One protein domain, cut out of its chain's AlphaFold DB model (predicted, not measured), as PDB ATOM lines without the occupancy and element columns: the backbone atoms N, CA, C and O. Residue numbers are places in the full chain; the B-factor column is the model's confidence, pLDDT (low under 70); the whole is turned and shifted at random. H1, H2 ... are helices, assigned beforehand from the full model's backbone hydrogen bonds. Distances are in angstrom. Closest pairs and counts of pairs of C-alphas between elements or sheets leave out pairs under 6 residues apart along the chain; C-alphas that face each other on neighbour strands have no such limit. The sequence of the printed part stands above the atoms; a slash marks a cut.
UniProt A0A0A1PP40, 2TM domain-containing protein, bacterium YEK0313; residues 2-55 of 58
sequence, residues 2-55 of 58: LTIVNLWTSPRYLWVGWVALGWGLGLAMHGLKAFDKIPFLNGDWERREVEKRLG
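AT A GLANCE: This is residues 2 to 55 of the 58 residues of the protein "2TM domain-containing protein" of bacterium YEK0313 (UniProt A0A0A1PP40). A long, thin rod of three helices strung end to end, with no common core: the long helix H2 makes the middle of its length, the short helix H1 and the loop of residues 10 to 15 form a small hook at one end, and H3 sticks out at the other end, set at an angle to H2 beyond a loop. H1 and H2 run opposite ways, but H1 lies mostly beyond the first residues of H2 and not along its side. The printed part has 54 residues with three named helices, in the order H1, H2, H3, and no named strand; its class is all helix. It is extended, with a radius of gyration of the C-alphas of 18.9 A, and spans 58 by 19 by 12 A.

HOW THE PARTS SIT: H2, residues 16 to 34, is the longest helix, and its residues 21 to 28 stand free. H1, residues 2 to 9, and H2 only just touch, with 3 pairs of C-alphas within 8 A. The closest C-alphas of the two are those of Thr 3 and Val 16, 6.0 A apart, and H2 touches H1 with residue 16 alone. Their lines stand at a shallow tilt of 16 degrees and they run opposite ways; the two form a helical hairpin, with their centres 20.1 A apart. H3, residues 43 to 54, touches no helix; it is apart from H2 and from H1. Residues 44 to 55, of which 44 to 54 belong to H3, stand free. In H1, H2 and H3 every pair of O i and N i+4 is within hydrogen-bond range.

IN THESE COORDINATES: H2 has 19 residues, from Val 16, with its C-alpha at (3.520, -27.891, 0.081), to Ala 34, with its C-alpha at (11.809, -11.344, 18.502), and is 26.1 A long from first to last C-alpha. H1 has 8 residues, Leu 2 to Thr 9, and measures 10.5 A; C-alpha 2 is at (-1.263, -23.862, -1.046). H3 has 12 residues, Gly 43 to Leu 54, and measures 16.2 A; C-alpha 54 is at (32.022, 3.470, 17.502).

THE WHOLE: The two C-alphas farthest apart are those of Trp 8 and Gly 55, at 58.7 A. The first and last printed C-alphas, those of Leu 2 and Gly 55, are 49.7 A apart. The printed part runs from residue 2 to residue 55 with no cut. The link from H1 to H2, of 6 residues, and the link from H2 to H3, of 8 residues, are both short. The mean pLDDT of the printed part is 83.1, and residues 36 to 42, in the link from H2 to H3, are under 70.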
ATOM      1  N   LEU A   2      -2.345 -23.088  -0.395       77.81
ATOM      2  CA  LEU A   2      -1.263 -23.862  -1.046       77.81
ATOM      3  C   LEU A   2      -1.480 -25.388  -1.050       77.81
ATOM      4  O   LEU A   2      -1.172 -26.046  -2.037       77.81
ATOM      5  N   THR A   3      -2.081 -25.946   0.003       81.38
ATOM      6  CA  THR A   3      -2.414 -27.380   0.079       81.38
ATOM      7  C   THR A   3      -3.420 -27.801  -0.995       81.38
ATOM      8  O   THR A   3      -3.292 -28.873  -1.570       81.38
ATOM      9  N   ILE A   4      -4.386 -26.934  -1.317       86.69
ATOM     10  CA  ILE A   4      -5.403 -27.194  -2.349       86.69
ATOM     11  C   ILE A   4      -4.744 -27.203  -3.732       86.69
ATOM     12  O   ILE A   4      -4.977 -28.109  -4.524       86.69
ATOM     13  N   VAL A   5      -3.859 -26.235  -3.997       85.69
ATOM     14  CA  VAL A   5      -3.099 -26.164  -5.254       85.69
ATOM     15  C   VAL A   5      -2.194 -27.382  -5.417       85.69
ATOM     16  O   VAL A   5      -2.133 -27.951  -6.502       85.69
ATOM     17  N   ASN A   6      -1.519 -27.810  -4.350       86.56
ATOM     18  CA  ASN A   6      -0.661 -28.987  -4.369       86.56
ATOM     19  C   ASN A   6      -1.439 -30.275  -4.691       86.56
ATOM     20  O   ASN A   6      -1.019 -31.022  -5.570       86.56
ATOM     21  N   LEU A   7      -2.593 -30.488  -4.050       83.44
ATOM     22  CA  LEU A   7      -3.441 -31.655  -4.306       83.44
ATOM     23  C   LEU A   7      -4.064 -31.643  -5.710       83.44
ATOM     24  O   LEU A   7      -4.293 -32.705  -6.276       83.44
ATOM     25  N   TRP A   8      -4.306 -30.465  -6.290       86.06
ATOM     26  CA  TRP A   8      -4.818 -30.353  -7.659       86.06
ATOM     27  C   TRP A   8      -3.713 -30.583  -8.701       86.06
ATOM     28  O   TRP A   8      -3.882 -31.371  -9.626       86.06
ATOM     29  N   THR A   9      -2.565 -29.922  -8.558       83.00
ATOM     30  CA  THR A   9      -1.488 -29.977  -9.565       83.00
ATOM     31  C   THR A   9      -0.648 -31.247  -9.477       83.00
ATOM     32  O   THR A   9      -0.284 -31.813 -10.504       83.00
ATOM     33  N   SER A  10      -0.366 -31.719  -8.262       79.44
ATOM     34  CA  SER A  10       0.554 -32.830  -8.012       79.44
ATOM     35  C   SER A  10       0.120 -33.659  -6.793       79.44
ATOM     36  O   SER A  10       0.849 -33.719  -5.802       79.44
ATOM     37  N   PRO A  11      -1.023 -34.373  -6.844       78.50
ATOM     38  CA  PRO A  11      -1.543 -35.139  -5.701       78.50
ATOM     39  C   PRO A  11      -0.605 -36.252  -5.208       78.50
ATOM     40  O   PRO A  11      -0.657 -36.639  -4.045       78.50
ATOM     41  N   ARG A  12       0.278 -36.767  -6.076       83.19
ATOM     42  CA  ARG A  12       1.294 -37.779  -5.726       83.19
ATOM     43  C   ARG A  12       2.539 -37.202  -5.041       83.19
ATOM     44  O   ARG A  12       3.356 -37.978  -4.559       83.19
ATOM     45  N   TYR A  13       2.712 -35.877  -5.022       82.06
ATOM     46  CA  TYR A  13       3.903 -35.225  -4.477       82.06
ATOM     47  C   TYR A  13       3.562 -33.948  -3.697       82.06
ATOM     48  O   TYR A  13       3.265 -32.887  -4.257       82.06
ATOM     49  N   LEU A  14       3.678 -34.035  -2.371       86.81
ATOM     50  CA  LEU A  14       3.321 -32.969  -1.435       86.81
ATOM     51  C   LEU A  14       4.411 -31.883  -1.307       86.81
ATOM     52  O   LEU A  14       4.949 -31.647  -0.226       86.81
ATOM     53  N   TRP A  15       4.712 -31.166  -2.397       86.75
ATOM     54  CA  TRP A  15       5.609 -29.997  -2.402       86.75
ATOM     55  C   TRP A  15       5.231 -28.906  -1.388       86.75
ATOM     56  O   TRP A  15       6.100 -28.151  -0.955       86.75
ATOM     57  N   VAL A  16       3.964 -28.834  -0.961       90.19
ATOM     58  CA  VAL A  16       3.520 -27.891   0.081       90.19
ATOM     59  C   VAL A  16       4.322 -28.044   1.381       90.19
ATOM     60  O   VAL A  16       4.542 -27.052   2.073       90.19
ATOM     61  N   GLY A  17       4.827 -29.249   1.674       88.62
ATOM     62  CA  GLY A  17       5.700 -29.503   2.819       88.62
ATOM     63  C   GLY A  17       7.017 -28.730   2.742       88.62
ATOM     64  O   GLY A  17       7.423 -28.124   3.727       88.62
ATOM     65  N   TRP A  18       7.643 -28.651   1.565       89.75
ATOM     66  CA  TRP A  18       8.877 -27.878   1.373       89.75
ATOM     67  C   TRP A  18       8.669 -26.384   1.591       89.75
ATOM     68  O   TRP A  18       9.499 -25.718   2.205       89.75
ATOM     69  N   VAL A  19       7.532 -25.861   1.138       89.88
ATOM     70  CA  VAL A  19       7.191 -24.452   1.343       89.88
ATOM     71  C   VAL A  19       6.874 -24.175   2.810       89.88
ATOM     72  O   VAL A  19       7.364 -23.188   3.352       89.88
ATOM     73  N   ALA A  20       6.144 -25.068   3.482       92.12
ATOM     74  CA  ALA A  20       5.904 -24.963   4.918       92.12
ATOM     75  C   ALA A  20       7.206 -25.038   5.733       92.12
ATOM     76  O   ALA A  20       7.351 -24.290   6.693       92.12
ATOM     77  N   LEU A  21       8.170 -25.877   5.338       93.00
ATOM     78  CA  LEU A  21       9.482 -25.956   5.985       93.00
ATOM     79  C   LEU A  21      10.307 -24.681   5.783       93.00
ATOM     80  O   LEU A  21      10.847 -24.155   6.752       93.00
ATOM     81  N   GLY A  22      10.378 -24.148   4.559       93.19
ATOM     82  CA  GLY A  22      11.119 -22.914   4.278       93.19
ATOM     83  C   GLY A  22      10.561 -21.711   5.042       93.19
ATOM     84  O   GLY A  22      11.298 -21.004   5.733       93.19
ATOM     85  N   TRP A  23       9.241 -21.516   4.984       93.25
ATOM     86  CA  TRP A  23       8.576 -20.449   5.733       93.25
ATOM     87  C   TRP A  23       8.595 -20.691   7.241       93.25
ATOM     88  O   TRP A  23       8.839 -19.759   8.000       93.25
ATOM     89  N   GLY A  24       8.386 -21.932   7.680       94.06
ATOM     90  CA  GLY A  24       8.401 -22.314   9.089       94.06
ATOM     91  C   GLY A  24       9.754 -22.057   9.743       94.06
ATOM     92  O   GLY A  24       9.801 -21.510  10.841       94.06
ATOM     93  N   LEU A  25      10.855 -22.358   9.049       93.62
ATOM     94  CA  LEU A  25      12.201 -22.068   9.539       93.62
ATOM     95  C   LEU A  25      12.466 -20.558   9.611       93.62
ATOM     96  O   LEU A  25      12.973 -20.075  10.621       93.62
ATOM     97  N   GLY A  26      12.081 -19.801   8.578       90.69
ATOM     98  CA  GLY A  26      12.199 -18.338   8.577       90.69
ATOM     99  C   GLY A  26      11.414 -17.684   9.716       90.69
ATOM    100  O   GLY A  26      11.946 -16.838  10.434       90.69
ATOM    101  N   LEU A  27      10.173 -18.126   9.931       91.06
ATOM    102  CA  LEU A  27       9.308 -17.631  10.999       91.06
ATOM    103  C   LEU A  27       9.823 -18.040  12.382       91.06
ATOM    104  O   LEU A  27       9.791 -17.232  13.305       91.06
ATOM    105  N   ALA A  28      10.346 -19.261  12.524       89.56
ATOM    106  CA  ALA A  28      10.969 -19.722  13.758       89.56
ATOM    107  C   ALA A  28      12.208 -18.887  14.100       89.56
ATOM    108  O   ALA A  28      12.315 -18.408  15.222       89.56
ATOM    109  N   MET A  29      13.107 -18.636  13.143       86.00
ATOM    110  CA  MET A  29      14.268 -17.763  13.355       86.00
ATOM    111  C   MET A  29      13.850 -16.332  13.706       86.00
ATOM    112  O   MET A  29      14.405 -15.735  14.625       86.00
ATOM    113  N   HIS A  30      12.847 -15.790  13.011       85.25
ATOM    114  CA  HIS A  30      12.331 -14.454  13.292       85.25
ATOM    115  C   HIS A  30      11.692 -14.371  14.684       85.25
ATOM    116  O   HIS A  30      11.950 -13.424  15.419       85.25
ATOM    117  N   GLY A  31      10.921 -15.386  15.077       85.62
ATOM    118  CA  GLY A  31      10.335 -15.493  16.409       85.62
ATOM    119  C   GLY A  31      11.402 -15.636  17.490       85.62
ATOM    120  O   GLY A  31      11.376 -14.911  18.477       85.62
ATOM    121  N   LEU A  32      12.393 -16.506  17.294       84.31
ATOM    122  CA  LEU A  32      13.509 -16.660  18.226       84.31
ATOM    123  C   LEU A  32      14.258 -15.337  18.432       84.31
ATOM    124  O   LEU A  32      14.598 -15.018  19.570       84.31
ATOM    125  N   LYS A  33      14.456 -14.554  17.363       76.00
ATOM    126  CA  LYS A  33      15.018 -13.201  17.440       76.00
ATOM    127  C   LYS A  33      14.088 -12.235  18.182       76.00
ATOM    128  O   LYS A  33      14.547 -11.511  19.052       76.00
ATOM    129  N   ALA A  34      12.791 -12.232  17.872       81.12
ATOM    130  CA  ALA A  34      11.809 -11.344  18.502       81.12
ATOM    131  C   ALA A  34      11.629 -11.602  20.010       81.12
ATOM    132  O   ALA A  34      11.271 -10.689  20.746       81.12
ATOM    133  N   PHE A  35      11.873 -12.831  20.468       80.81
ATOM    134  CA  PHE A  35      11.797 -13.215  21.880       80.81
ATOM    135  C   PHE A  35      13.163 -13.232  22.595       80.81
ATOM    136  O   PHE A  35      13.233 -13.787  23.691       80.81
ATOM    137  N   ASP A  36      14.238 -12.696  21.994       67.25
ATOM    138  CA  ASP A  36      15.609 -12.699  22.561       67.25
ATOM    139  C   ASP A  36      16.084 -14.100  23.025       67.25
ATOM    140  O   ASP A  36      16.907 -14.272  23.930       67.25
ATOM    141  N   LYS A  37      15.555 -15.160  22.400       67.38
ATOM    142  CA  LYS A  37      15.912 -16.556  22.710       67.38
ATOM    143  C   LYS A  37      17.140 -17.032  21.939       67.38
ATOM    144  O   LYS A  37      17.510 -18.199  22.053       67.38
ATOM    145  N   ILE A  38      17.754 -16.160  21.143       66.56
ATOM    146  CA  ILE A  38      18.962 -16.463  20.383       66.56
ATOM    147  C   ILE A  38      20.167 -15.959  21.181       66.56
ATOM    148  O   ILE A  38      20.545 -14.805  21.024       66.56
ATOM    149  N   PRO A  39      20.859 -16.802  21.968       60.16
ATOM    150  CA  PRO A  39      21.916 -16.354  22.882       60.16
ATOM    151  C   PRO A  39      23.079 -15.594  22.210       60.16
ATOM    152  O   PRO A  39      23.868 -14.956  22.899       60.16
ATOM    153  N   PHE A  40      23.195 -15.649  20.879       64.25
ATOM    154  CA  PHE A  40      24.215 -14.959  20.087       64.25
ATOM    155  C   PHE A  40      23.740 -13.683  19.368       64.25
ATOM    156  O   PHE A  40      24.579 -12.993  18.801       64.25
ATOM    157  N   LEU A  41      22.439 -13.374  19.344       66.38
ATOM    158  CA  LEU A  41      21.879 -12.231  18.604       66.38
ATOM    159  C   LEU A  41      20.940 -11.374  19.467       66.38
ATOM    160  O   LEU A  41      19.994 -10.783  18.953       66.38
ATOM    161  N   ASN A  42      21.200 -11.350  20.772       68.19
ATOM    162  CA  ASN A  42      20.454 -10.550  21.738       68.19
ATOM    163  C   ASN A  42      20.958  -9.097  21.757       68.19
ATOM    164  O   ASN A  42      22.060  -8.808  21.275       68.19
ATOM    165  N   GLY A  43      20.199  -8.191  22.380       73.00
ATOM    166  CA  GLY A  43      20.556  -6.766  22.486       73.00
ATOM    167  C   GLY A  43      21.967  -6.487  23.035       73.00
ATOM    168  O   GLY A  43      22.615  -5.532  22.612       73.00
ATOM    169  N   ASP A  44      22.507  -7.358  23.893       77.00
ATOM    170  CA  ASP A  44      23.889  -7.256  24.388       77.00
ATOM    171  C   ASP A  44      24.949  -7.504  23.304       77.00
ATOM    172  O   ASP A  44      26.006  -6.867  23.306       77.00
ATOM    173  N   TRP A  45      24.694  -8.429  22.372       78.06
ATOM    174  CA  TRP A  45      25.576  -8.653  21.224       78.06
ATOM    175  C   TRP A  45      25.553  -7.439  20.297       78.06
ATOM    176  O   TRP A  45      26.605  -6.958  19.877       78.06
ATOM    177  N   GLU A  46      24.362  -6.895  20.051       81.75
ATOM    178  CA  GLU A  46      24.183  -5.711  19.215       81.75
ATOM    179  C   GLU A  46      24.884  -4.491  19.835       81.75
ATOM    180  O   GLU A  46      25.632  -3.789  19.152       81.75
ATOM    181  N   ARG A  47      24.770  -4.313  21.160       81.44
ATOM    182  CA  ARG A  47      25.492  -3.282  21.919       81.44
ATOM    183  C   ARG A  47      27.006  -3.422  21.771       81.44
ATOM    184  O   ARG A  47      27.673  -2.437  21.465       81.44
ATOM    185  N   ARG A  48      27.559  -4.633  21.915       84.00
ATOM    186  CA  ARG A  48      29.005  -4.885  21.742       84.00
ATOM    187  C   ARG A  48      29.493  -4.571  20.331       84.00
ATOM    188  O   ARG A  48      30.589  -4.037  20.169       84.00
ATOM    189  N   GLU A  49      28.706  -4.904  19.316       85.25
ATOM    190  CA  GLU A  49      29.098  -4.683  17.925       85.25
ATOM    191  C   GLU A  49      29.027  -3.193  17.550       85.25
ATOM    192  O   GLU A  49      29.899  -2.678  16.843       85.25
ATOM    193  N   VAL A  50      28.048  -2.468  18.095       87.69
ATOM    194  CA  VAL A  50      27.956  -1.007  17.983       87.69
ATOM    195  C   VAL A  50      29.118  -0.320  18.710       87.69
ATOM    196  O   VAL A  50      29.747   0.568  18.137       87.69
ATOM    197  N   GLU A  51      29.468  -0.753  19.923       91.94
ATOM    198  CA  GLU A  51      30.627  -0.234  20.667       91.94
ATOM    199  C   GLU A  51      31.950  -0.490  19.930       91.94
ATOM    200  O   GLU A  51      32.802   0.398  19.871       91.94
ATOM    201  N   LYS A  52      32.112  -1.665  19.301       88.25
ATOM    202  CA  LYS A  52      33.256  -1.965  18.424       88.25
ATOM    203  C   LYS A  52      33.357  -0.992  17.252       88.25
ATOM    204  O   LYS A  52      34.452  -0.531  16.948       88.25
ATOM    205  N   ARG A  53      32.235  -0.692  16.588       87.19
ATOM    206  CA  ARG A  53      32.202   0.229  15.438       87.19
ATOM    207  C   ARG A  53      32.429   1.684  15.843       87.19
ATOM    208  O   ARG A  53      33.071   2.419  15.102       87.19
ATOM    209  N   LEU A  54      31.900   2.100  16.992       90.56
ATOM    210  CA  LEU A  54      32.022   3.470  17.502       90.56
ATOM    211  C   LEU A  54      33.331   3.723  18.263       90.56
ATOM    212  O   LEU A  54      33.674   4.879  18.498       90.56
ATOM    213  N   GLY A  55      34.044   2.675  18.684       87.25
ATOM    214  CA  GLY A  55      35.288   2.792  19.448       87.25
ATOM    215  C   GLY A  55      35.111   3.332  20.872       87.25
ATOM    216  O   GLY A  55      36.090   3.719  21.506       87.25
TER     217      GLY A  55